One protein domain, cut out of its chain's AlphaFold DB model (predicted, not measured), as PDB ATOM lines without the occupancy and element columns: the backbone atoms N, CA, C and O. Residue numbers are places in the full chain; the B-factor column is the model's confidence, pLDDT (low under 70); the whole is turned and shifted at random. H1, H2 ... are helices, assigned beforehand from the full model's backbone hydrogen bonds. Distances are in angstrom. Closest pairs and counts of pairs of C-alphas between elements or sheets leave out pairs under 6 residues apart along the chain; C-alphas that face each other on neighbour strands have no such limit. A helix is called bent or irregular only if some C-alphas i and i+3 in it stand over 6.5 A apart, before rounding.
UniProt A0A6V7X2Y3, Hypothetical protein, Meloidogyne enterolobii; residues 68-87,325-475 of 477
ATOM      1  N   THR A  68     -17.431  19.674  -5.884       72.94
ATOM      2  CA  THR A  68     -16.874  20.958  -5.424       72.94
ATOM      3  C   THR A  68     -15.902  20.778  -4.258       72.94
ATOM      4  O   THR A  68     -14.768  21.252  -4.314       72.94
ATOM      5  N   GLU A  69     -16.290  20.032  -3.226       74.19
ATOM      6  CA  GLU A  69     -15.425  19.727  -2.081       74.19
ATOM      7  C   GLU A  69     -14.147  18.990  -2.506       74.19
ATOM      8  O   GLU A  69     -13.038  19.362  -2.110       74.19
ATOM      9  N   ALA A  70     -14.293  17.973  -3.359       79.94
ATOM     10  CA  ALA A  70     -13.171  17.211  -3.889       79.94
ATOM     11  C   ALA A  70     -12.207  18.097  -4.697       79.94
ATOM     12  O   ALA A  70     -10.989  17.932  -4.597       79.94
ATOM     13  N   HIS A  71     -12.727  19.065  -5.457       79.00
ATOM     14  CA  HIS A  71     -11.917  20.016  -6.212       79.00
ATOM     15  C   HIS A  71     -11.034  20.880  -5.298       79.00
ATOM     16  O   HIS A  71      -9.833  21.007  -5.549       79.00
ATOM     17  N   TYR A  72     -11.581  21.417  -4.202       70.94
ATOM     18  CA  TYR A  72     -10.800  22.195  -3.230       70.94
ATOM     19  C   TYR A  72      -9.652  21.386  -2.622       70.94
ATOM     20  O   TYR A  72      -8.520  21.875  -2.526       70.94
ATOM     21  N   VAL A  73      -9.923  20.130  -2.257       71.06
ATOM     22  CA  VAL A  73      -8.911  19.207  -1.729       71.06
ATOM     23  C   VAL A  73      -7.820  18.936  -2.769       71.06
ATOM     24  O   VAL A  73      -6.632  19.007  -2.449       71.06
ATOM     25  N   LEU A  74      -8.193  18.675  -4.025       70.44
ATOM     26  CA  LEU A  74      -7.242  18.423  -5.110       70.44
ATOM     27  C   LEU A  74      -6.367  19.637  -5.420       70.44
ATOM     28  O   LEU A  74      -5.156  19.488  -5.575       70.44
ATOM     29  N   ASN A  75      -6.945  20.838  -5.441       70.44
ATOM     30  CA  ASN A  75      -6.204  22.083  -5.634       70.44
ATOM     31  C   ASN A  75      -5.166  22.290  -4.517       70.44
ATOM     32  O   ASN A  75      -4.011  22.630  -4.781       70.44
ATOM     33  N   PHE A  76      -5.547  22.016  -3.264       68.25
ATOM     34  CA  PHE A  76      -4.617  22.052  -2.138       68.25
ATOM     35  C   PHE A  76      -3.487  21.026  -2.299       68.25
ATOM     36  O   PHE A  76      -2.315  21.380  -2.167       68.25
ATOM     37  N   ILE A  77      -3.805  19.768  -2.614       67.56
ATOM     38  CA  ILE A  77      -2.798  18.708  -2.777       67.56
ATOM     39  C   ILE A  77      -1.839  19.029  -3.931       67.56
ATOM     40  O   ILE A  77      -0.627  18.925  -3.744       67.56
ATOM     41  N   SER A  78      -2.356  19.458  -5.087       67.06
ATOM     42  CA  SER A  78      -1.545  19.776  -6.271       67.06
ATOM     43  C   SER A  78      -0.528  20.879  -5.974       67.06
ATOM     44  O   SER A  78       0.667  20.685  -6.195       67.06
ATOM     45  N   LYS A  79      -0.964  21.986  -5.356       65.62
ATOM     46  CA  LYS A  79      -0.078  23.100  -4.972       65.62
ATOM     47  C   LYS A  79       1.038  22.662  -4.024       65.62
ATOM     48  O   LYS A  79       2.200  23.001  -4.229       65.62
ATOM     49  N   ASN A  80       0.708  21.858  -3.013       63.09
ATOM     50  CA  ASN A  80       1.709  21.365  -2.064       63.09
ATOM     51  C   ASN A  80       2.695  20.368  -2.706       63.09
ATOM     52  O   ASN A  80       3.845  20.282  -2.278       63.09
ATOM     53  N   LEU A  81       2.283  19.612  -3.728       62.50
ATOM     54  CA  LEU A  81       3.176  18.708  -4.463       62.50
ATOM     55  C   LEU A  81       4.132  19.463  -5.395       62.50
ATOM     56  O   LEU A  81       5.307  19.106  -5.483       62.50
ATOM     57  N   GLU A  82       3.670  20.537  -6.032       57.28
ATOM     58  CA  GLU A  82       4.513  21.436  -6.833       57.28
ATOM     59  C   GLU A  82       5.574  22.144  -5.971       57.28
ATOM     60  O   GLU A  82       6.745  22.244  -6.358       57.28
ATOM     61  N   GLU A  83       5.214  22.550  -4.752       49.06
ATOM     62  CA  GLU A  83       6.154  23.090  -3.760       49.06
ATOM     63  C   GLU A  83       7.182  22.043  -3.279       49.06
ATOM     64  O   GLU A  83       8.339  22.371  -3.011       49.06
ATOM     65  N   LEU A  84       6.812  20.763  -3.187       44.56
ATOM     66  CA  LEU A  84       7.741  19.688  -2.814       44.56
ATOM     67  C   LEU A  84       8.715  19.330  -3.946       44.56
ATOM     68  O   LEU A  84       9.899  19.113  -3.679       44.56
ATOM     69  N   ASN A  85       8.254  19.336  -5.198       41.12
ATOM     70  CA  ASN A  85       9.105  19.080  -6.364       41.12
ATOM     71  C   ASN A  85      10.080  20.240  -6.640       41.12
ATOM     72  O   ASN A  85      11.221  20.008  -7.035       41.12
ATOM     73  N   SER A  86       9.685  21.484  -6.350       37.00
ATOM     74  CA  SER A  86      10.572  22.657  -6.448       37.00
ATOM     75  C   SER A  86      11.599  22.751  -5.304       37.00
ATOM     76  O   SER A  86      12.669  23.343  -5.472       37.00
ATOM     77  N   ASN A  87      11.353  22.090  -4.167       29.11
ATOM     78  CA  ASN A  87      12.265  22.053  -3.019       29.11
ATOM     79  C   ASN A  87      13.435  21.056  -3.144       29.11
ATOM     80  O   ASN A  87      14.337  21.079  -2.303       29.11
ATOM     81  N   LEU A 325     -15.121  19.718   5.594       59.81
ATOM     82  CA  LEU A 325     -14.016  19.232   4.769       59.81
ATOM     83  C   LEU A 325     -12.940  18.544   5.611       59.81
ATOM     84  O   LEU A 325     -12.427  17.502   5.206       59.81
ATOM     85  N   GLU A 326     -12.611  19.089   6.782       64.31
ATOM     86  CA  GLU A 326     -11.655  18.487   7.707       64.31
ATOM     87  C   GLU A 326     -12.151  17.127   8.220       64.31
ATOM     88  O   GLU A 326     -11.385  16.161   8.230       64.31
ATOM     89  N   GLU A 327     -13.424  17.009   8.603       61.91
ATOM     90  CA  GLU A 327     -14.024  15.741   9.033       61.91
ATOM     91  C   GLU A 327     -14.049  14.699   7.907       61.91
ATOM     92  O   GLU A 327     -13.655  13.547   8.120       61.91
ATOM     93  N   LYS A 328     -14.434  15.099   6.689       68.69
ATOM     94  CA  LYS A 328     -14.404  14.233   5.499       68.69
ATOM     95  C   LYS A 328     -12.977  13.785   5.171       68.69
ATOM     96  O   LYS A 328     -12.744  12.606   4.918       68.69
ATOM     97  N   MET A 329     -11.998  14.687   5.247       71.44
ATOM     98  CA  MET A 329     -10.585  14.348   5.044       71.44
ATOM     99  C   MET A 329     -10.049  13.403   6.117       71.44
ATOM    100  O   MET A 329      -9.365  12.439   5.780       71.44
ATOM    101  N   LYS A 330     -10.380  13.621   7.397       69.62
ATOM    102  CA  LYS A 330     -10.024  12.693   8.482       69.62
ATOM    103  C   LYS A 330     -10.570  11.297   8.211       69.62
ATOM    104  O   LYS A 330      -9.828  10.332   8.356       69.62
ATOM    105  N   PHE A 331     -11.822  11.192   7.771       69.50
ATOM    106  CA  PHE A 331     -12.431   9.912   7.422       69.50
ATOM    107  C   PHE A 331     -11.697   9.214   6.265       69.50
ATOM    108  O   PHE A 331     -11.343   8.041   6.369       69.50
ATOM    109  N   LEU A 332     -11.385   9.936   5.183       69.19
ATOM    110  CA  LEU A 332     -10.639   9.373   4.049       69.19
ATOM    111  C   LEU A 332      -9.211   8.941   4.434       69.19
ATOM    112  O   LEU A 332      -8.721   7.920   3.952       69.19
ATOM    113  N   LEU A 333      -8.550   9.676   5.331       74.81
ATOM    114  CA  LEU A 333      -7.231   9.310   5.856       74.81
ATOM    115  C   LEU A 333      -7.289   8.099   6.797       74.81
ATOM    116  O   LEU A 333      -6.399   7.256   6.752       74.81
ATOM    117  N   GLN A 334      -8.346   7.965   7.598       74.00
ATOM    118  CA  GLN A 334      -8.578   6.761   8.401       74.00
ATOM    119  C   GLN A 334      -8.805   5.533   7.516       74.00
ATOM    120  O   GLN A 334      -8.297   4.455   7.820       74.00
ATOM    121  N   ASN A 335      -9.520   5.690   6.396       69.69
ATOM    122  CA  ASN A 335      -9.669   4.610   5.421       69.69
ATOM    123  C   ASN A 335      -8.309   4.199   4.861       69.69
ATOM    124  O   ASN A 335      -8.010   3.013   4.796       69.69
ATOM    125  N   TRP A 336      -7.456   5.168   4.530       75.19
ATOM    126  CA  TRP A 336      -6.087   4.897   4.096       75.19
ATOM    127  C   TRP A 336      -5.265   4.101   5.118       75.19
ATOM    128  O   TRP A 336      -4.570   3.159   4.747       75.19
ATOM    129  N   GLU A 337      -5.360   4.438   6.403       74.56
ATOM    130  CA  GLU A 337      -4.655   3.709   7.461       74.56
ATOM    131  C   GLU A 337      -5.136   2.259   7.596       74.56
ATOM    132  O   GLU A 337      -4.308   1.365   7.753       74.56
ATOM    133  N   LYS A 338      -6.443   2.009   7.453       71.25
ATOM    134  CA  LYS A 338      -7.013   0.651   7.497       71.25
ATOM    135  C   LYS A 338      -6.603  -0.212   6.307       71.25
ATOM    136  O   LYS A 338      -6.319  -1.387   6.480       71.25
ATOM    137  N   ILE A 339      -6.480   0.368   5.113       68.38
ATOM    138  CA  ILE A 339      -6.006  -0.352   3.914       68.38
ATOM    139  C   ILE A 339      -4.631  -0.973   4.137       68.38
ATOM    140  O   ILE A 339      -4.369  -2.086   3.682       68.38
ATOM    141  N   PHE A 340      -3.745  -0.254   4.828       66.31
ATOM    142  CA  PHE A 340      -2.438  -0.801   5.183       66.31
ATOM    143  C   PHE A 340      -2.536  -2.039   6.054       66.31
ATOM    144  O   PHE A 340      -1.651  -2.883   5.985       66.31
ATOM    145  N   GLU A 341      -3.555  -2.115   6.896       67.38
ATOM    146  CA  GLU A 341      -3.764  -3.223   7.819       67.38
ATOM    147  C   GLU A 341      -4.395  -4.409   7.073       67.38
ATOM    148  O   GLU A 341      -3.898  -5.527   7.191       67.38
ATOM    149  N   ASP A 342      -5.372  -4.143   6.200       64.75
ATOM    150  CA  ASP A 342      -6.118  -5.167   5.460       64.75
ATOM    151  C   ASP A 342      -5.320  -5.805   4.304       64.75
ATOM    152  O   ASP A 342      -5.362  -7.019   4.113       64.75
ATOM    153  N   ILE A 343      -4.588  -5.011   3.505       63.19
ATOM    154  CA  ILE A 343      -3.900  -5.519   2.298       63.19
ATOM    155  C   ILE A 343      -2.627  -6.294   2.645       63.19
ATOM    156  O   ILE A 343      -2.228  -7.199   1.910       63.19
ATOM    157  N   LEU A 344      -1.945  -5.916   3.723       61.81
ATOM    158  CA  LEU A 344      -0.576  -6.359   3.952       61.81
ATOM    159  C   LEU A 344      -0.460  -7.472   5.012       61.81
ATOM    160  O   LEU A 344       0.457  -8.289   4.918       61.81
ATOM    161  N   GLY A 345      -1.403  -7.597   5.953       59.31
ATOM    162  CA  GLY A 345      -1.340  -8.608   7.019       59.31
ATOM    163  C   GLY A 345      -0.125  -8.440   7.953       59.31
ATOM    164  O   GLY A 345       0.472  -7.371   8.023       59.31
ATOM    165  N   ASP A 346       0.272  -9.496   8.672       56.81
ATOM    166  CA  ASP A 346       1.309  -9.439   9.732       56.81
ATOM    167  C   ASP A 346       2.755  -9.753   9.277       56.81
ATOM    168  O   ASP A 346       3.637 -10.015  10.100       56.81
ATOM    169  N   LYS A 347       3.051  -9.758   7.971       63.59
ATOM    170  CA  LYS A 347       4.397 -10.129   7.478       63.59
ATOM    171  C   LYS A 347       5.447  -9.047   7.781       63.59
ATOM    172  O   LYS A 347       5.138  -7.870   7.920       63.59
ATOM    173  N   GLU A 348       6.721  -9.419   7.876       60.59
ATOM    174  CA  GLU A 348       7.801  -8.485   8.242       60.59
ATOM    175  C   GLU A 348       8.004  -7.370   7.191       60.59
ATOM    176  O   GLU A 348       8.147  -6.199   7.553       60.59
ATOM    177  N   ASP A 349       7.836  -7.699   5.905       63.78
ATOM    178  CA  ASP A 349       7.895  -6.770   4.759       63.78
ATOM    179  C   ASP A 349       6.809  -5.668   4.812       63.78
ATOM    180  O   ASP A 349       6.951  -4.573   4.260       63.78
ATOM    181  N   VAL A 350       5.726  -5.913   5.557       67.06
ATOM    182  CA  VAL A 350       4.587  -4.996   5.738       67.06
ATOM    183  C   VAL A 350       4.972  -3.783   6.559       67.06
ATOM    184  O   VAL A 350       4.547  -2.663   6.267       67.06
ATOM    185  N   LYS A 351       5.796  -3.984   7.593       72.75
ATOM    186  CA  LYS A 351       6.263  -2.886   8.446       72.75
ATOM    187  C   LYS A 351       7.110  -1.908   7.643       72.75
ATOM    188  O   LYS A 351       7.039  -0.701   7.880       72.75
ATOM    189  N   GLU A 352       7.875  -2.414   6.682       77.88
ATOM    190  CA  GLU A 352       8.708  -1.590   5.818       77.88
ATOM    191  C   GLU A 352       7.859  -0.790   4.823       77.88
ATOM    192  O   GLU A 352       7.980   0.435   4.775       77.88
ATOM    193  N   ILE A 353       6.896  -1.424   4.144       77.69
ATOM    194  CA  ILE A 353       5.941  -0.732   3.257       77.69
ATOM    195  C   ILE A 353       5.120   0.320   4.027       77.69
ATOM    196  O   ILE A 353       4.994   1.466   3.580       77.69
ATOM    197  N   LYS A 354       4.624  -0.014   5.227       77.19
ATOM    198  CA  LYS A 354       3.901   0.925   6.104       77.19
ATOM    199  C   LYS A 354       4.773   2.129   6.464       77.19
ATOM    200  O   LYS A 354       4.296   3.261   6.442       77.19
ATOM    201  N   ASN A 355       6.061   1.923   6.737       81.44
ATOM    202  CA  ASN A 355       6.992   3.016   7.014       81.44
ATOM    203  C   ASN A 355       7.250   3.906   5.789       81.44
ATOM    204  O   ASN A 355       7.274   5.131   5.934       81.44
ATOM    205  N   ILE A 356       7.380   3.328   4.589       83.12
ATOM    206  CA  ILE A 356       7.575   4.078   3.333       83.12
ATOM    207  C   ILE A 356       6.406   5.051   3.092       83.12
ATOM    208  O   ILE A 356       6.597   6.221   2.722       83.12
ATOM    209  N   PHE A 357       5.181   4.598   3.360       82.06
ATOM    210  CA  PHE A 357       3.960   5.322   3.011       82.06
ATOM    211  C   PHE A 357       3.184   5.933   4.183       82.06
ATOM    212  O   PHE A 357       2.138   6.543   3.955       82.06
ATOM    213  N   LYS A 358       3.712   5.882   5.411       77.00
ATOM    214  CA  LYS A 358       3.075   6.431   6.625       77.00
ATOM    215  C   LYS A 358       2.515   7.850   6.459       77.00
ATOM    216  O   LYS A 358       1.480   8.178   7.020       77.00
ATOM    217  N   ASN A 359       3.179   8.683   5.659       77.44
ATOM    218  CA  ASN A 359       2.794  10.080   5.426       77.44
ATOM    219  C   ASN A 359       2.216  10.336   4.020       77.44
ATOM    220  O   ASN A 359       2.175  11.483   3.587       77.44
ATOM    221  N   SER A 360       1.820   9.288   3.293       81.12
ATOM    222  CA  SER A 360       1.341   9.377   1.905       81.12
ATOM    223  C   SER A 360      -0.186   9.401   1.761       81.12
ATOM    224  O   SER A 360      -0.693   9.387   0.641       81.12
ATOM    225  N   GLY A 361      -0.933   9.443   2.870       80.19
ATOM    226  CA  GLY A 361      -2.398   9.347   2.837       80.19
ATOM    227  C   GLY A 361      -3.068  10.462   2.047       80.19
ATOM    228  O   GLY A 361      -3.970  10.202   1.261       80.19
ATOM    229  N   HIS A 362      -2.569  11.693   2.162       80.94
ATOM    230  CA  HIS A 362      -3.096  12.822   1.396       80.94
ATOM    231  C   HIS A 362      -2.918  12.617  -0.111       80.94
ATOM    232  O   HIS A 362      -3.831  12.891  -0.881       80.94
ATOM    233  N   GLN A 363      -1.767  12.093  -0.539       85.62
ATOM    234  CA  GLN A 363      -1.510  11.781  -1.942       85.62
ATOM    235  C   GLN A 363      -2.447  10.679  -2.423       85.62
ATOM    236  O   GLN A 363      -3.044  10.816  -3.483       85.62
ATOM    237  N   PHE A 364      -2.655   9.633  -1.627       83.56
ATOM    238  CA  PHE A 364      -3.608   8.591  -1.986       83.56
ATOM    239  C   PHE A 364      -5.043   9.122  -2.146       83.56
ATOM    240  O   PHE A 364      -5.692   8.856  -3.160       83.56
ATOM    241  N   VAL A 365      -5.511   9.936  -1.197       80.69
ATOM    242  CA  VAL A 365      -6.814  10.609  -1.295       80.69
ATOM    243  C   VAL A 365      -6.888  11.450  -2.571       80.69
ATOM    244  O   VAL A 365      -7.855  11.340  -3.319       80.69
ATOM    245  N   GLY A 366      -5.839  12.209  -2.891       83.94
ATOM    246  CA  GLY A 366      -5.769  12.979  -4.132       83.94
ATOM    247  C   GLY A 366      -5.823  12.114  -5.400       83.94
ATOM    248  O   GLY A 366      -6.529  12.463  -6.344       83.94
ATOM    249  N   TYR A 367      -5.149  10.959  -5.432       88.81
ATOM    250  CA  TYR A 367      -5.240  10.019  -6.559       88.81
ATOM    251  C   TYR A 367      -6.685   9.555  -6.767       88.81
ATOM    252  O   TYR A 367      -7.229   9.608  -7.869       88.81
ATOM    253  N   CYS A 368      -7.305   9.128  -5.675       86.31
ATOM    254  CA  CYS A 368      -8.636   8.556  -5.644       86.31
ATOM    255  C   CYS A 368      -9.721   9.580  -6.030       86.31
ATOM    256  O   CYS A 368     -10.595   9.279  -6.844       86.31
ATOM    257  N   LEU A 369      -9.626  10.820  -5.538       86.12
ATOM    258  CA  LEU A 369     -10.508  11.916  -5.953       86.12
ATOM    259  C   LEU A 369     -10.288  12.301  -7.424       86.12
ATOM    260  O   LEU A 369     -11.261  12.485  -8.150       86.12
ATOM    261  N   SER A 370      -9.038  12.354  -7.899       89.94
ATOM    262  CA  SER A 370      -8.750  12.640  -9.315       89.94
ATOM    263  C   SER A 370      -9.376  11.589 -10.233       89.94
ATOM    264  O   SER A 370      -9.979  11.929 -11.246       89.94
ATOM    265  N   GLN A 371      -9.297  10.309  -9.857       89.12
ATOM    266  CA  GLN A 371      -9.942   9.230 -10.603       89.12
ATOM    267  C   GLN A 371     -11.470   9.370 -10.641       89.12
ATOM    268  O   GLN A 371     -12.063   9.123 -11.687       89.12
ATOM    269  N   ARG A 372     -12.120   9.841  -9.564       86.69
ATOM    270  CA  ARG A 372     -13.572  10.113  -9.586       86.69
ATOM    271  C   ARG A 372     -13.964  11.128 -10.651       86.69
ATOM    272  O   ARG A 372     -14.945  10.900 -11.352       86.69
ATOM    273  N   PHE A 373     -13.197  12.205 -10.803       88.00
ATOM    274  CA  PHE A 373     -13.423  13.165 -11.882       88.00
ATOM    275  C   PHE A 373     -13.217  12.526 -13.261       88.00
ATOM    276  O   PHE A 373     -14.058  12.676 -14.139       88.00
ATOM    277  N   LEU A 374     -12.145  11.757 -13.455       89.81
ATOM    278  CA  LEU A 374     -11.862  11.132 -14.754       89.81
ATOM    279  C   LEU A 374     -12.851  10.023 -15.145       89.81
ATOM    280  O   LEU A 374     -12.982   9.717 -16.326       89.81
ATOM    281  N   GLU A 375     -13.549   9.415 -14.185       87.06
ATOM    282  CA  GLU A 375     -14.663   8.511 -14.485       87.06
ATOM    283  C   GLU A 375     -15.946   9.273 -14.820       87.06
ATOM    284  O   GLU A 375     -16.650   8.915 -15.766       87.06
ATOM    285  N   ALA A 376     -16.248  10.314 -14.043       84.75
ATOM    286  CA  ALA A 376     -17.492  11.066 -14.150       84.75
ATOM    287  C   ALA A 376     -17.558  11.973 -15.386       84.75
ATOM    288  O   ALA A 376     -18.657  12.309 -15.832       84.75
ATOM    289  N   PHE A 377     -16.411  12.342 -15.957       87.94
ATOM    290  CA  PHE A 377     -16.306  13.261 -17.083       87.94
ATOM    291  C   PHE A 377     -15.487  12.656 -18.236       87.94
ATOM    292  O   PHE A 377     -14.583  11.852 -18.026       87.94
ATOM    293  N   ASN A 378     -15.838  13.005 -19.474       89.12
ATOM    294  CA  ASN A 378     -15.152  12.576 -20.691       89.12
ATOM    295  C   ASN A 378     -13.923  13.458 -20.981       89.12
ATOM    296  O   ASN A 378     -13.619  14.380 -20.230       89.12
ATOM    297  N   GLU A 379     -13.207  13.190 -22.075       87.12
ATOM    298  CA  GLU A 379     -11.989  13.942 -22.417       87.12
ATOM    299  C   GLU A 379     -12.235  15.424 -22.728       87.12
ATOM    300  O   GLU A 379     -11.343  16.245 -22.514       87.12
ATOM    301  N   ASP A 380     -13.451  15.761 -23.156       84.94
ATOM    302  CA  ASP A 380     -13.880  17.123 -23.474       84.94
ATOM    303  C   ASP A 380     -14.356  17.900 -22.230       84.94
ATOM    304  O   ASP A 380     -14.735  19.065 -22.327       84.94
ATOM    305  N   GLY A 381     -14.358  17.269 -21.049       82.00
ATOM    306  CA  GLY A 381     -14.847  17.867 -19.803       82.00
ATOM    307  C   GLY A 381     -16.367  17.852 -19.643       82.00
ATOM    308  O   GLY A 381     -16.884  18.415 -18.680       82.00
ATOM    309  N   GLY A 382     -17.085  17.187 -20.551       87.06
ATOM    310  CA  GLY A 382     -18.510  16.897 -20.424       87.06
ATOM    311  C   GLY A 382     -18.767  15.668 -19.554       87.06
ATOM    312  O   GLY A 382     -17.892  14.834 -19.346       87.06
ATOM    313  N   VAL A 383     -19.984  15.514 -19.040       86.44
ATOM    314  CA  VAL A 383     -20.326  14.377 -18.170       86.44
ATOM    315  C   VAL A 383     -20.354  13.068 -18.955       86.44
ATOM    316  O   VAL A 383     -21.072  12.926 -19.948       86.44
ATOM    317  N   ASN A 384     -19.635  12.064 -18.463       85.56
ATOM    318  CA  ASN A 384     -19.660  10.711 -18.989       85.56
ATOM    319  C   ASN A 384     -20.893   9.961 -18.464       85.56
ATOM    320  O   ASN A 384     -20.819   9.211 -17.494       85.56
ATOM    321  N   ILE A 385     -22.041  10.126 -19.126       78.06
ATOM    322  CA  ILE A 385     -23.305   9.466 -18.739       78.06
ATOM    323  C   ILE A 385     -23.147   7.941 -18.609       78.06
ATOM    324  O   ILE A 385     -23.815   7.327 -17.776       78.06
ATOM    325  N   LYS A 386     -22.239   7.326 -19.385       75.50
ATOM    326  CA  LYS A 386     -21.998   5.878 -19.333       75.50
ATOM    327  C   LYS A 386     -21.461   5.408 -17.984       75.50
ATOM    328  O   LYS A 386     -21.782   4.297 -17.582       75.50
ATOM    329  N   ALA A 387     -20.724   6.257 -17.267       69.06
ATOM    330  CA  ALA A 387     -20.207   5.948 -15.935       69.06
ATOM    331  C   ALA A 387     -21.299   5.859 -14.850       69.06
ATOM    332  O   ALA A 387     -21.014   5.455 -13.727       69.06
ATOM    333  N   PHE A 388     -22.546   6.217 -15.177       69.69
ATOM    334  CA  PHE A 388     -23.670   6.278 -14.243       69.69
ATOM    335  C   PHE A 388     -24.861   5.402 -14.673       69.69
ATOM    336  O   PHE A 388     -25.970   5.580 -14.170       69.69
ATOM    337  N   ILE A 389     -24.663   4.481 -15.627       59.59
ATOM    338  CA  ILE A 389     -25.755   3.686 -16.218       59.59
ATOM    339  C   ILE A 389     -26.367   2.690 -15.227       59.59
ATOM    340  O   ILE A 389     -27.551   2.379 -15.360       59.59
ATOM    341  N   ASP A 390     -25.605   2.257 -14.225       55.84
ATOM    342  CA  ASP A 390     -25.923   1.081 -13.406       55.84
ATOM    343  C   ASP A 390     -27.170   1.237 -12.514       55.84
ATOM    344  O   ASP A 390     -27.749   0.239 -12.091       55.84
ATOM    345  N   ASN A 391     -27.652   2.465 -12.268       56.69
ATOM    346  CA  ASN A 391     -28.885   2.710 -11.510       56.69
ATOM    347  C   ASN A 391     -29.604   3.992 -11.986       56.69
ATOM    348  O   ASN A 391     -28.975   5.020 -12.233       56.69
ATOM    349  N   GLN A 392     -30.944   3.971 -12.062       59.31
ATOM    350  CA  GLN A 392     -31.776   5.136 -12.418       59.31
ATOM    351  C   GLN A 392     -31.504   6.389 -11.562       59.31
ATOM    352  O   GLN A 392     -31.642   7.509 -12.059       59.31
ATOM    353  N   LEU A 393     -31.130   6.231 -10.289       61.50
ATOM    354  CA  LEU A 393     -30.738   7.347  -9.419       61.50
ATOM    355  C   LEU A 393     -29.444   8.011  -9.905       61.50
ATOM    356  O   LEU A 393     -29.397   9.233 -10.039       61.50
ATOM    357  N   LEU A 394     -28.437   7.208 -10.251       66.44
ATOM    358  CA  LEU A 394     -27.164   7.686 -10.793       66.44
ATOM    359  C   LEU A 394     -27.346   8.319 -12.176       66.44
ATOM    360  O   LEU A 394     -26.751   9.355 -12.460       66.44
ATOM    361  N   GLN A 395     -28.242   7.785 -13.007       68.31
ATOM    362  CA  GLN A 395     -28.586   8.411 -14.286       68.31
ATOM    363  C   GLN A 395     -29.230   9.792 -14.097       68.31
ATOM    364  O   GLN A 395     -28.865  10.740 -14.793       68.31
ATOM    365  N   LYS A 396     -30.156   9.943 -13.139       69.94
ATOM    366  CA  LYS A 396     -30.738  11.254 -12.793       69.94
ATOM    367  C   LYS A 396     -29.677  12.221 -12.271       69.94
ATOM    368  O   LYS A 396     -29.729  13.405 -12.607       69.94
ATOM    369  N   TYR A 397     -28.728  11.721 -11.482       72.81
ATOM    370  CA  TYR A 397     -27.578  12.493 -11.019       72.81
ATOM    371  C   TYR A 397     -26.733  12.984 -12.199       72.81
ATOM    372  O   TYR A 397     -26.560  14.188 -12.367       72.81
ATOM    373  N   ALA A 398     -26.324  12.082 -13.092       75.06
ATOM    374  CA  ALA A 398     -25.524  12.400 -14.272       75.06
ATOM    375  C   ALA A 398     -26.226  13.382 -15.220       75.06
ATOM    376  O   ALA A 398     -25.593  14.274 -15.773       75.06
ATOM    377  N   GLN A 399     -27.546  13.269 -15.385       78.75
ATOM    378  CA  GLN A 399     -28.329  14.213 -16.183       78.75
ATOM    379  C   GLN A 399     -28.379  15.612 -15.560       78.75
ATOM    380  O   GLN A 399     -28.324  16.605 -16.284       78.75
ATOM    381  N   LYS A 400     -28.507  15.713 -14.232       74.31
ATOM    382  CA  LYS A 400     -28.448  17.002 -13.529       74.31
ATOM    383  C   LYS A 400     -27.050  17.603 -13.622       74.31
ATOM    384  O   LYS A 400     -26.929  18.764 -14.000       74.31
ATOM    385  N   LEU A 401     -26.024  16.791 -13.386       76.25
ATOM    386  CA  LEU A 401     -24.626  17.160 -13.556       76.25
ATOM    387  C   LEU A 401     -24.371  17.693 -14.974       76.25
ATOM    388  O   LEU A 401     -23.860  18.793 -15.141       76.25
ATOM    389  N   ALA A 402     -24.839  16.981 -16.001       81.19
ATOM    390  CA  ALA A 402     -24.679  17.379 -17.398       81.19
ATOM    391  C   ALA A 402     -25.383  18.701 -17.724       81.19
ATOM    392  O   ALA A 402     -24.907  19.446 -18.574       81.19
ATOM    393  N   LYS A 403     -26.503  19.013 -17.059       78.12
ATOM    394  CA  LYS A 403     -27.178  20.312 -17.200       78.12
ATOM    395  C   LYS A 403     -26.380  21.443 -16.563       78.12
ATOM    396  O   LYS A 403     -26.314  22.510 -17.160       78.12
ATOM    397  N   ILE A 404     -25.795  21.211 -15.389       70.94
ATOM    398  CA  ILE A 404     -24.988  22.209 -14.676       70.94
ATOM    399  C   ILE A 404     -23.698  22.506 -15.454       70.94
ATOM    400  O   ILE A 404     -23.340  23.662 -15.652       70.94
ATOM    401  N   VAL A 405     -23.048  21.463 -15.974       71.31
ATOM    402  CA  VAL A 405     -21.797  21.555 -16.746       71.31
ATOM    403  C   VAL A 405     -22.048  21.935 -18.219       71.31
ATOM    404  O   VAL A 405     -21.122  22.218 -18.960       71.31
ATOM    405  N   LYS A 406     -23.303  22.020 -18.687       67.38
ATOM    406  CA  LYS A 406     -23.628  22.284 -20.107       67.38
ATOM    407  C   LYS A 406     -22.991  23.564 -20.666       67.38
ATOM    408  O   LYS A 406     -22.687  23.611 -21.853       67.38
ATOM    409  N   ASN A 407     -22.824  24.582 -19.824       65.25
ATOM    410  CA  ASN A 407     -22.278  25.880 -20.219       65.25
ATOM    411  C   ASN A 407     -20.795  26.044 -19.857       65.25
ATOM    412  O   ASN A 407     -20.229  27.094 -20.122       65.25
ATOM    413  N   ASN A 408     -20.188  25.038 -19.225       64.94
ATOM    414  CA  ASN A 408     -18.888  25.145 -18.588       64.94
ATOM    415  C   ASN A 408     -18.105  23.848 -18.815       64.94
ATOM    416  O   ASN A 408     -18.526  22.797 -18.349       64.94
ATOM    417  N   THR A 409     -16.958  23.875 -19.492       67.62
ATOM    418  CA  THR A 409     -16.156  22.652 -19.659       67.62
ATOM    419  C   THR A 409     -15.187  22.481 -18.496       67.62
ATOM    420  O   THR A 409     -14.414  23.382 -18.162       67.62
ATOM    421  N   LEU A 410     -15.234  21.308 -17.862       80.94
ATOM    422  CA  LEU A 410     -14.299  20.951 -16.802       80.94
ATOM    423  C   LEU A 410     -12.874  20.877 -17.373       80.94
ATOM    424  O   LEU A 410     -12.653  20.219 -18.394       80.94
ATOM    425  N   ASP A 411     -11.885  21.475 -16.700       82.38
ATOM    426  CA  ASP A 411     -10.486  21.276 -17.090       82.38
ATOM    427  C   ASP A 411      -9.985  19.877 -16.697       82.38
ATOM    428  O   ASP A 411      -9.337  19.663 -15.673       82.38
ATOM    429  N   ILE A 412     -10.272  18.897 -17.550       87.62
ATOM    430  CA  ILE A 412      -9.844  17.504 -17.386       87.62
ATOM    431  C   ILE A 412      -8.325  17.372 -17.275       87.62
ATOM    432  O   ILE A 412      -7.837  16.443 -16.625       87.62
ATOM    433  N   ASN A 413      -7.562  18.294 -17.868       86.81
ATOM    434  CA  ASN A 413      -6.107  18.223 -17.846       86.81
ATOM    435  C   ASN A 413      -5.543  18.460 -16.447       86.81
ATOM    436  O   ASN A 413      -4.559  17.810 -16.099       86.81
ATOM    437  N   PHE A 414      -6.180  19.306 -15.631       85.75
ATOM    438  CA  PHE A 414      -5.837  19.454 -14.218       85.75
ATOM    439  C   PHE A 414      -5.930  18.107 -13.485       85.75
ATOM    440  O   PHE A 414      -4.964  17.652 -12.885       85.75
ATOM    441  N   TYR A 415      -7.049  17.393 -13.611       88.56
ATOM    442  CA  TYR A 415      -7.235  16.107 -12.924       88.56
ATOM    443  C   TYR A 415      -6.327  15.004 -13.475       88.56
ATOM    444  O   TYR A 415      -5.789  14.203 -12.707       88.56
ATOM    445  N   LYS A 416      -6.117  14.970 -14.802       90.62
ATOM    446  CA  LYS A 416      -5.149  14.062 -15.437       90.62
ATOM    447  C   LYS A 416      -3.742  14.324 -14.887       90.62
ATOM    448  O   LYS A 416      -3.082  13.377 -14.464       90.62
ATOM    449  N   SER A 417      -3.300  15.582 -14.839       87.19
ATOM    450  CA  SER A 417      -1.955  15.942 -14.382       87.19
ATOM    451  C   SER A 417      -1.766  15.691 -12.884       87.19
ATOM    452  O   SER A 417      -0.793  15.039 -12.511       87.19
ATOM    453  N   THR A 418      -2.715  16.092 -12.029       83.56
ATOM    454  CA  THR A 418      -2.664  15.827 -10.582       83.56
ATOM    455  C   THR A 418      -2.592  14.326 -10.298       83.56
ATOM    456  O   THR A 418      -1.752  13.898  -9.501       83.56
ATOM    457  N   LYS A 419      -3.399  13.505 -10.988       92.62
ATOM    458  CA  LYS A 419      -3.340  12.041 -10.868       92.62
ATOM    459  C   LYS A 419      -1.951  11.500 -11.213       92.62
ATOM    460  O   LYS A 419      -1.411  10.711 -10.439       92.62
ATOM    461  N   GLU A 420      -1.373  11.904 -12.345       91.12
ATOM    462  CA  GLU A 420      -0.059  11.412 -12.778       91.12
ATOM    463  C   GLU A 420       1.077  11.893 -11.860       91.12
ATOM    464  O   GLU A 420       1.957  11.109 -11.512       91.12
ATOM    465  N   VAL A 421       1.041  13.142 -11.382       86.38
ATOM    466  CA  VAL A 421       2.022  13.666 -10.411       86.38
ATOM    467  C   VAL A 421       1.997  12.852  -9.119       86.38
ATOM    468  O   VAL A 421       3.046  12.445  -8.616       86.38
ATOM    469  N   ILE A 422       0.804  12.572  -8.597       87.81
ATOM    470  CA  ILE A 422       0.624  11.745  -7.403       87.81
ATOM    471  C   ILE A 422       1.103  10.312  -7.648       87.81
ATOM    472  O   ILE A 422       1.820   9.749  -6.820       87.81
ATOM    473  N   LYS A 423       0.720   9.726  -8.785       90.38
ATOM    474  CA  LYS A 423       1.117   8.376  -9.184       90.38
ATOM    475  C   LYS A 423       2.641   8.249  -9.210       90.38
ATOM    476  O   LYS A 423       3.196   7.367  -8.557       90.38
ATOM    477  N   ASN A 424       3.319   9.189  -9.864       88.88
ATOM    478  CA  ASN A 424       4.777   9.241  -9.931       88.88
ATOM    479  C   ASN A 424       5.415   9.423  -8.549       88.88
ATOM    480  O   ASN A 424       6.369   8.719  -8.226       88.88
ATOM    481  N   TYR A 425       4.866  10.300  -7.702       87.06
ATOM    482  CA  TYR A 425       5.335  10.474  -6.324       87.06
ATOM    483  C   TYR A 425       5.297   9.160  -5.525       87.06
ATOM    484  O   TYR A 425       6.234   8.848  -4.786       87.06
ATOM    485  N   LEU A 426       4.226   8.374  -5.673       86.81
ATOM    486  CA  LEU A 426       4.069   7.101  -4.969       86.81
ATOM    487  C   LEU A 426       5.028   6.017  -5.492       86.81
ATOM    488  O   LEU A 426       5.618   5.310  -4.675       86.81
ATOM    489  N   TYR A 427       5.269   5.922  -6.805       87.75
ATOM    490  CA  TYR A 427       6.275   4.988  -7.339       87.75
ATOM    491  C   TYR A 427       7.711   5.386  -7.001       87.75
ATOM    492  O   TYR A 427       8.519   4.525  -6.656       87.75
ATOM    493  N   GLU A 428       8.049   6.675  -7.053       86.75
ATOM    494  CA  GLU A 428       9.390   7.144  -6.683       86.75
ATOM    495  C   GLU A 428       9.694   6.849  -5.209       86.75
ATOM    496  O   GLU A 428      10.829   6.526  -4.852       86.75
ATOM    497  N   LYS A 429       8.675   6.838  -4.340       85.31
ATOM    498  CA  LYS A 429       8.833   6.314  -2.981       85.31
ATOM    499  C   LYS A 429       9.217   4.836  -2.946       85.31
ATOM    500  O   LYS A 429      10.042   4.482  -2.116       85.31
ATOM    501  N   CYS A 430       8.698   3.982  -3.826       83.88
ATOM    502  CA  CYS A 430       9.144   2.586  -3.900       83.88
ATOM    503  C   CYS A 430      10.580   2.458  -4.416       83.88
ATOM    504  O   CYS A 430      11.371   1.691  -3.872       83.88
ATOM    505  N   LYS A 431      10.928   3.231  -5.447       78.62
ATOM    506  CA  LYS A 431      12.220   3.146  -6.140       78.62
ATOM    507  C   LYS A 431      13.411   3.589  -5.289       78.62
ATOM    508  O   LYS A 431      14.498   3.041  -5.436       78.62
ATOM    509  N   ASN A 432      13.210   4.557  -4.398       74.88
ATOM    510  CA  ASN A 432      14.261   5.072  -3.517       74.88
ATOM    511  C   ASN A 432      14.568   4.162  -2.306       74.88
ATOM    512  O   ASN A 432      15.388   4.531  -1.467       74.88
ATOM    513  N   ASN A 433      13.927   2.990  -2.205       69.75
ATOM    514  CA  ASN A 433      14.130   2.006  -1.137       69.75
ATOM    515  C   ASN A 433      14.801   0.715  -1.655       69.75
ATOM    516  O   ASN A 433      15.061   0.570  -2.849       69.75
ATOM    517  N   LEU A 434      15.145  -0.207  -0.744       64.50
ATOM    518  CA  LEU A 434      15.913  -1.430  -1.031       64.50
ATOM    519  C   LEU A 434      15.328  -2.247  -2.214       64.50
ATOM    520  O   LEU A 434      14.107  -2.384  -2.315       64.50
ATOM    521  N   PRO A 435      16.165  -2.863  -3.079       64.44
ATOM    522  CA  PRO A 435      15.712  -3.535  -4.306       64.44
ATOM    523  C   PRO A 435      14.655  -4.631  -4.100       64.44
ATOM    524  O   PRO A 435      13.738  -4.749  -4.910       64.44
ATOM    525  N   ASN A 436      14.756  -5.407  -3.016       62.50
ATOM    526  CA  ASN A 436      13.807  -6.486  -2.718       62.50
ATOM    527  C   ASN A 436      12.437  -5.939  -2.281       62.50
ATOM    528  O   ASN A 436      11.410  -6.419  -2.746       62.50
ATOM    529  N   VAL A 437      12.428  -4.860  -1.496       66.00
ATOM    530  CA  VAL A 437      11.217  -4.158  -1.035       66.00
ATOM    531  C   VAL A 437      10.521  -3.447  -2.194       66.00
ATOM    532  O   VAL A 437       9.304  -3.295  -2.204       66.00
ATOM    533  N   SER A 438      11.281  -3.038  -3.214       69.38
ATOM    534  CA  SER A 438      10.753  -2.329  -4.378       69.38
ATOM    535  C   SER A 438       9.692  -3.139  -5.133       69.38
ATOM    536  O   SER A 438       8.664  -2.573  -5.498       69.38
ATOM    537  N   LYS A 439       9.867  -4.455  -5.332       75.00
ATOM    538  CA  LYS A 439       8.894  -5.275  -6.083       75.00
ATOM    539  C   LYS A 439       7.554  -5.409  -5.352       75.00
ATOM    540  O   LYS A 439       6.496  -5.246  -5.969       75.00
ATOM    541  N   ASP A 440       7.601  -5.641  -4.045       79.00
ATOM    542  CA  ASP A 440       6.402  -5.753  -3.210       79.00
ATOM    543  C   ASP A 440       5.735  -4.385  -3.019       79.00
ATOM    544  O   ASP A 440       4.514  -4.270  -3.089       79.00
ATOM    545  N   CYS A 441       6.531  -3.319  -2.924       83.38
ATOM    546  CA  CYS A 441       6.053  -1.939  -2.893       83.38
ATOM    547  C   CYS A 441       5.323  -1.537  -4.188       83.38
ATOM    548  O   CYS A 441       4.243  -0.953  -4.126       83.38
ATOM    549  N   HIS A 442       5.862  -1.881  -5.365       85.38
ATOM    550  CA  HIS A 442       5.183  -1.622  -6.642       85.38
ATOM    551  C   HIS A 442       3.876  -2.410  -6.740       85.38
ATOM    552  O   HIS A 442       2.850  -1.844  -7.105       85.38
ATOM    553  N   SER A 443       3.895  -3.690  -6.359       83.94
ATOM    554  CA  SER A 443       2.700  -4.545  -6.369       83.94
ATOM    555  C   SER A 443       1.611  -4.012  -5.429       83.94
ATOM    556  O   SER A 443       0.429  -4.013  -5.775       83.94
ATOM    557  N   PHE A 444       2.007  -3.490  -4.268       83.69
ATOM    558  CA  PHE A 444       1.113  -2.819  -3.329       83.69
ATOM    559  C   PHE A 444       0.472  -1.563  -3.935       83.69
ATOM    560  O   PHE A 444      -0.748  -1.403  -3.881       83.69
ATOM    561  N   ILE A 445       1.273  -0.699  -4.564       86.81
ATOM    562  CA  ILE A 445       0.778   0.510  -5.230       86.81
ATOM    563  C   ILE A 445      -0.175   0.175  -6.386       86.81
ATOM    564  O   ILE A 445      -1.232   0.797  -6.494       86.81
ATOM    565  N   GLU A 446       0.134  -0.835  -7.201       87.19
ATOM    566  CA  GLU A 446      -0.768  -1.310  -8.259       87.19
ATOM    567  C   GLU A 446      -2.104  -1.802  -7.695       87.19
ATOM    568  O   GLU A 446      -3.163  -1.407  -8.183       87.19
ATOM    569  N   SER A 447      -2.075  -2.609  -6.629       82.12
ATOM    570  CA  SER A 447      -3.292  -3.096  -5.968       82.12
ATOM    571  C   SER A 447      -4.164  -1.941  -5.469       82.12
ATOM    572  O   SER A 447      -5.378  -1.910  -5.691       82.12
ATOM    573  N   ILE A 448      -3.544  -0.928  -4.861       80.00
ATOM    574  CA  ILE A 448      -4.237   0.285  -4.433       80.00
ATOM    575  C   ILE A 448      -4.855   1.031  -5.623       80.00
ATOM    576  O   ILE A 448      -6.012   1.457  -5.560       80.00
ATOM    577  N   PHE A 449      -4.105   1.194  -6.714       84.38
ATOM    578  CA  PHE A 449      -4.570   1.893  -7.910       84.38
ATOM    579  C   PHE A 449      -5.655   1.156  -8.676       84.38
ATOM    580  O   PHE A 449      -6.393   1.814  -9.405       84.38
ATOM    581  N   GLN A 450      -5.769  -0.161  -8.521       81.94
ATOM    582  CA  GLN A 450      -6.845  -0.960  -9.101       81.94
ATOM    583  C   GLN A 450      -8.102  -0.922  -8.227       81.94
ATOM    584  O   GLN A 450      -9.207  -0.768  -8.745       81.94
ATOM    585  N   ASN A 451      -7.942  -0.957  -6.904       74.88
ATOM    586  CA  ASN A 451      -9.059  -1.078  -5.965       74.88
ATOM    587  C   ASN A 451      -9.543   0.267  -5.389       74.88
ATOM    588  O   ASN A 451     -10.265   0.317  -4.394       74.88
ATOM    589  N   TRP A 452      -9.182   1.381  -6.027       77.06
ATOM    590  CA  TRP A 452      -9.387   2.728  -5.491       77.06
ATOM    591  C   TRP A 452     -10.865   3.104  -5.222       77.06
ATOM    592  O   TRP A 452     -11.166   3.924  -4.351       77.06
ATOM    593  N   LYS A 453     -11.806   2.506  -5.970       70.31
ATOM    594  CA  LYS A 453     -13.242   2.847  -5.957       70.31
ATOM    595  C   LYS A 453     -13.898   2.688  -4.591       70.31
ATOM    596  O   LYS A 453     -14.871   3.381  -4.304       70.31
ATOM    597  N   GLY A 454     -13.390   1.780  -3.764       62.12
ATOM    598  CA  GLY A 454     -13.942   1.538  -2.437       62.12
ATOM    599  C   GLY A 454     -13.555   2.580  -1.386       62.12
ATOM    600  O   GLY A 454     -14.087   2.517  -0.283       62.12
ATOM    601  N   TYR A 455     -12.669   3.532  -1.707       64.94
ATOM    602  CA  TYR A 455     -12.059   4.405  -0.693       64.94
ATOM    603  C   TYR A 455     -12.526   5.849  -0.720       64.94
ATOM    604  O   TYR A 455     -12.607   6.476   0.334       64.94
ATOM    605  N   CYS A 456     -12.855   6.374  -1.898       68.69
ATOM    606  CA  CYS A 456     -13.468   7.691  -2.026       68.69
ATOM    607  C   CYS A 456     -14.755   7.535  -2.800       68.69
ATOM    608  O   CYS A 456     -14.757   7.027  -3.921       68.69
ATOM    609  N   SER A 457     -15.848   7.984  -2.209       68.06
ATOM    610  CA  SER A 457     -17.169   8.013  -2.822       68.06
ATOM    611  C   SER A 457     -17.625   9.453  -2.968       68.06
ATOM    612  O   SER A 457     -17.453  10.252  -2.046       68.06
ATOM    613  N   ILE A 458     -18.213   9.754  -4.123       69.31
ATOM    614  CA  ILE A 458     -18.841  11.045  -4.375       69.31
ATOM    615  C   ILE A 458     -20.238  11.052  -3.767       69.31
ATOM    616  O   ILE A 458     -20.934  10.030  -3.775       69.31
ATOM    617  N   ASP A 459     -20.622  12.193  -3.210       70.06
ATOM    618  CA  ASP A 459     -21.964  12.429  -2.708       70.06
ATOM    619  C   ASP A 459     -22.928  12.600  -3.883       70.06
ATOM    620  O   ASP A 459     -22.949  13.619  -4.570       70.06
ATOM    621  N   THR A 460     -23.714  11.558  -4.136       65.12
ATOM    622  CA  THR A 460     -24.727  11.553  -5.190       65.12
ATOM    623  C   THR A 460     -26.098  12.009  -4.703       65.12
ATOM    624  O   THR A 460     -27.002  12.198  -5.519       65.12
ATOM    625  N   ASP A 461     -26.267  12.157  -3.389       57.91
ATOM    626  CA  ASP A 461     -27.564  12.367  -2.756       57.91
ATOM    627  C   ASP A 461     -27.826  13.854  -2.489       57.91
ATOM    628  O   ASP A 461     -28.981  14.273  -2.546       57.91
ATOM    629  N   ASN A 462     -26.772  14.658  -2.290       63.12
ATOM    630  CA  ASN A 462     -26.878  16.088  -1.986       63.12
ATOM    631  C   ASN A 462     -26.319  16.997  -3.102       63.12
ATOM    632  O   ASN A 462     -25.476  17.870  -2.885       63.12
ATOM    633  N   LEU A 463     -26.813  16.785  -4.322       61.59
ATOM    634  CA  LEU A 463     -26.468  17.559  -5.525       61.59
ATOM    635  C   LEU A 463     -26.650  19.075  -5.388       61.59
ATOM    636  O   LEU A 463     -26.005  19.834  -6.101       61.59
ATOM    637  N   GLU A 464     -27.566  19.522  -4.538       54.56
ATOM    638  CA  GLU A 464     -27.856  20.936  -4.297       54.56
ATOM    639  C   GLU A 464     -26.697  21.706  -3.654       54.56
ATOM    640  O   GLU A 464     -26.717  22.935  -3.674       54.56
ATOM    641  N   PHE A 465     -25.699  21.006  -3.103       61.84
ATOM    642  CA  PHE A 465     -24.477  21.612  -2.571       61.84
ATOM    643  C   PHE A 465     -23.320  21.616  -3.577       61.84
ATOM    644  O   PHE A 465     -22.223  22.062  -3.240       61.84
ATOM    645  N   GLU A 466     -23.534  21.123  -4.800       66.25
ATOM    646  CA  GLU A 466     -22.548  21.258  -5.867       66.25
ATOM    647  C   GLU A 466     -22.518  22.702  -6.378       66.25
ATOM    648  O   GLU A 466     -23.511  23.223  -6.885       66.25
ATOM    649  N   ASN A 467     -21.345  23.325  -6.301       64.81
ATOM    650  CA  ASN A 467     -21.064  24.661  -6.809       64.81
ATOM    651  C   ASN A 467     -20.030  24.553  -7.941       64.81
ATOM    652  O   ASN A 467     -18.833  24.768  -7.753       64.81
ATOM    653  N   PHE A 468     -20.483  24.138  -9.126       65.06
ATOM    654  CA  PHE A 468     -19.606  23.900 -10.286       65.06
ATOM    655  C   PHE A 468     -18.955  25.170 -10.838       65.06
ATOM    656  O   PHE A 468     -17.934  25.076 -11.507       65.06
ATOM    657  N   GLU A 469     -19.505  26.344 -10.526       59.53
ATOM    658  CA  GLU A 469     -18.875  27.639 -10.818       59.53
ATOM    659  C   GLU A 469     -17.528  27.803 -10.083       59.53
ATOM    660  O   GLU A 469     -16.667  28.554 -10.531       59.53
ATOM    661  N   GLU A 470     -17.321  27.077  -8.978       60.94
ATOM    662  CA  GLU A 470     -16.085  27.095  -8.182       60.94
ATOM    663  C   GLU A 470     -15.070  26.019  -8.608       60.94
ATOM    664  O   GLU A 470     -13.940  25.989  -8.117       60.94
ATOM    665  N   ILE A 471     -15.458  25.117  -9.512       66.62
ATOM    666  CA  ILE A 471     -14.604  24.045 -10.024       66.62
ATOM    667  C   ILE A 471     -13.964  24.549 -11.310       66.62
ATOM    668  O   ILE A 471     -14.695  24.899 -12.220       66.62
ATOM    669  N   VAL A 472     -12.627  24.590 -11.401       56.41
ATOM    670  CA  VAL A 472     -11.882  25.171 -12.545       56.41
ATOM    671  C   VAL A 472     -12.518  24.829 -13.901       56.41
ATOM    672  O   VAL A 472     -12.480  23.685 -14.366       56.41
ATOM    673  N   LEU A 473     -13.082  25.863 -14.523       53.81
ATOM    674  CA  LEU A 473     -13.680  25.834 -15.848       53.81
ATOM    675  C   LEU A 473     -12.655  26.342 -16.856       53.81
ATOM    676  O   LEU A 473     -11.951  27.322 -16.591       53.81
ATOM    677  N   LYS A 474     -12.563  25.703 -18.024       48.53
ATOM    678  CA  LYS A 474     -11.887  26.340 -19.156       48.53
ATOM    679  C   LYS A 474     -12.696  27.577 -19.531       48.53
ATOM    680  O   LYS A 474     -13.861  27.456 -19.903       48.53
ATOM    681  N   ASN A 475     -12.075  28.752 -19.474       36.56
ATOM    682  CA  ASN A 475     -12.588  29.879 -20.240       36.56
ATOM    683  C   ASN A 475     -12.426  29.501 -21.716       36.56
ATOM    684  O   ASN A 475     -11.303  29.253 -22.165       36.56
TER     685      ASN A 475
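This is residues 68 to 87 and 325 to 475 of the 477 residues of the protein "Hypothetical protein" of Meloidogyne enterolobii (UniProt A0A6V7X2Y3). H4 runs through the core with the longer H7 side by side with it, and H1 and H2 cross H4 on other sides. H7 and H8 make a helical hairpin with H3 packed on it at one end of the long axis, while H5 and H6 lie at the opposite end; the unnamed stretch 451 to 475 runs from H8 back to that end. The printed part has 171 residues with eight named helices, H1 to H8 along the chain, and no named strand; the class is all helix. The whole is compact, with a radius of gyration of the C-alphas of 17.3 A and spans of 52 by 37 by 28 A.

H7, residues 412 to 431, and H4, residues 361 to 376, are the hubs, touching four helices each. They touch each other with C-alphas 419 and 367 closest, 5.1 A, opposite ways at a tilt of 37 degrees, only just steep. H1, residues 68 to 87, touches H4 with residues 70 to 77 alone, at a steep tilt of 52 degrees; C-alphas 74 and 366 are closest, 5.7 A. H1 also touches H7, C-alphas 78 and 418 closest at 6.0 A. H2, residues 325 to 344, touches H4 about perpendicular, at 78 degrees, with C-alphas 333 and 361 closest, 5.7 A. H8, residues 435 to 450, forms a hairpin with H7, at a shallow tilt of 28 degrees; C-alphas 430 and 438 are closest, 5.2 A. H3, residues 348 to 357, touches H8, C-alphas 353 and 441 closest at 6.3 A. Helix packing is mostly crossed. H5, residues 385 to 388, touches H4, C-alphas 387 and 376 closest at 6.1 A, and H6, residues 392 to 407, touches H5, C-alphas 394 and 388 closest at 5.1 A. H6 and H7 are apart. Every O i to N i+4 pair is within hydrogen-bond range in H1, H4 and H7; the counts are 13 of 16 in H2, 5 of 6 in H3, 11 of 12 in H6 and 10 of 12 in H8, and H5 is too short for such a pair.

H1 begins at C-alpha 68 (-16.874, 20.958, -5.424) and is 29.3 A long; H2 is 28.9 A and H7 28.6 A. H3 is 15.3 A, H4 22.8 A, H5 5.5 A and H6 24.1 A. H6 is irregular: C-alphas 404 and 407 are 7.2 A apart. H8, 23.2 A, ends at C-alpha 450 (-6.845, -0.960, -9.101).

The C-alphas of Glu 348 and Asn 407 are the two farthest apart, 53.8 A. Residues 88 to 324 are not printed, and C-alphas 87 and 325 are 27.6 A apart across this cut. Of the links that are printed whole, H4 to H5 is short and the others are tight. Residues 409 to 410 pair antiparallel with residues 473 to 474. The mean pLDDT of the printed part is 73.1; 73 residues are under 70, among them residues 76 to 87, 339 to 350 and 460 to 475.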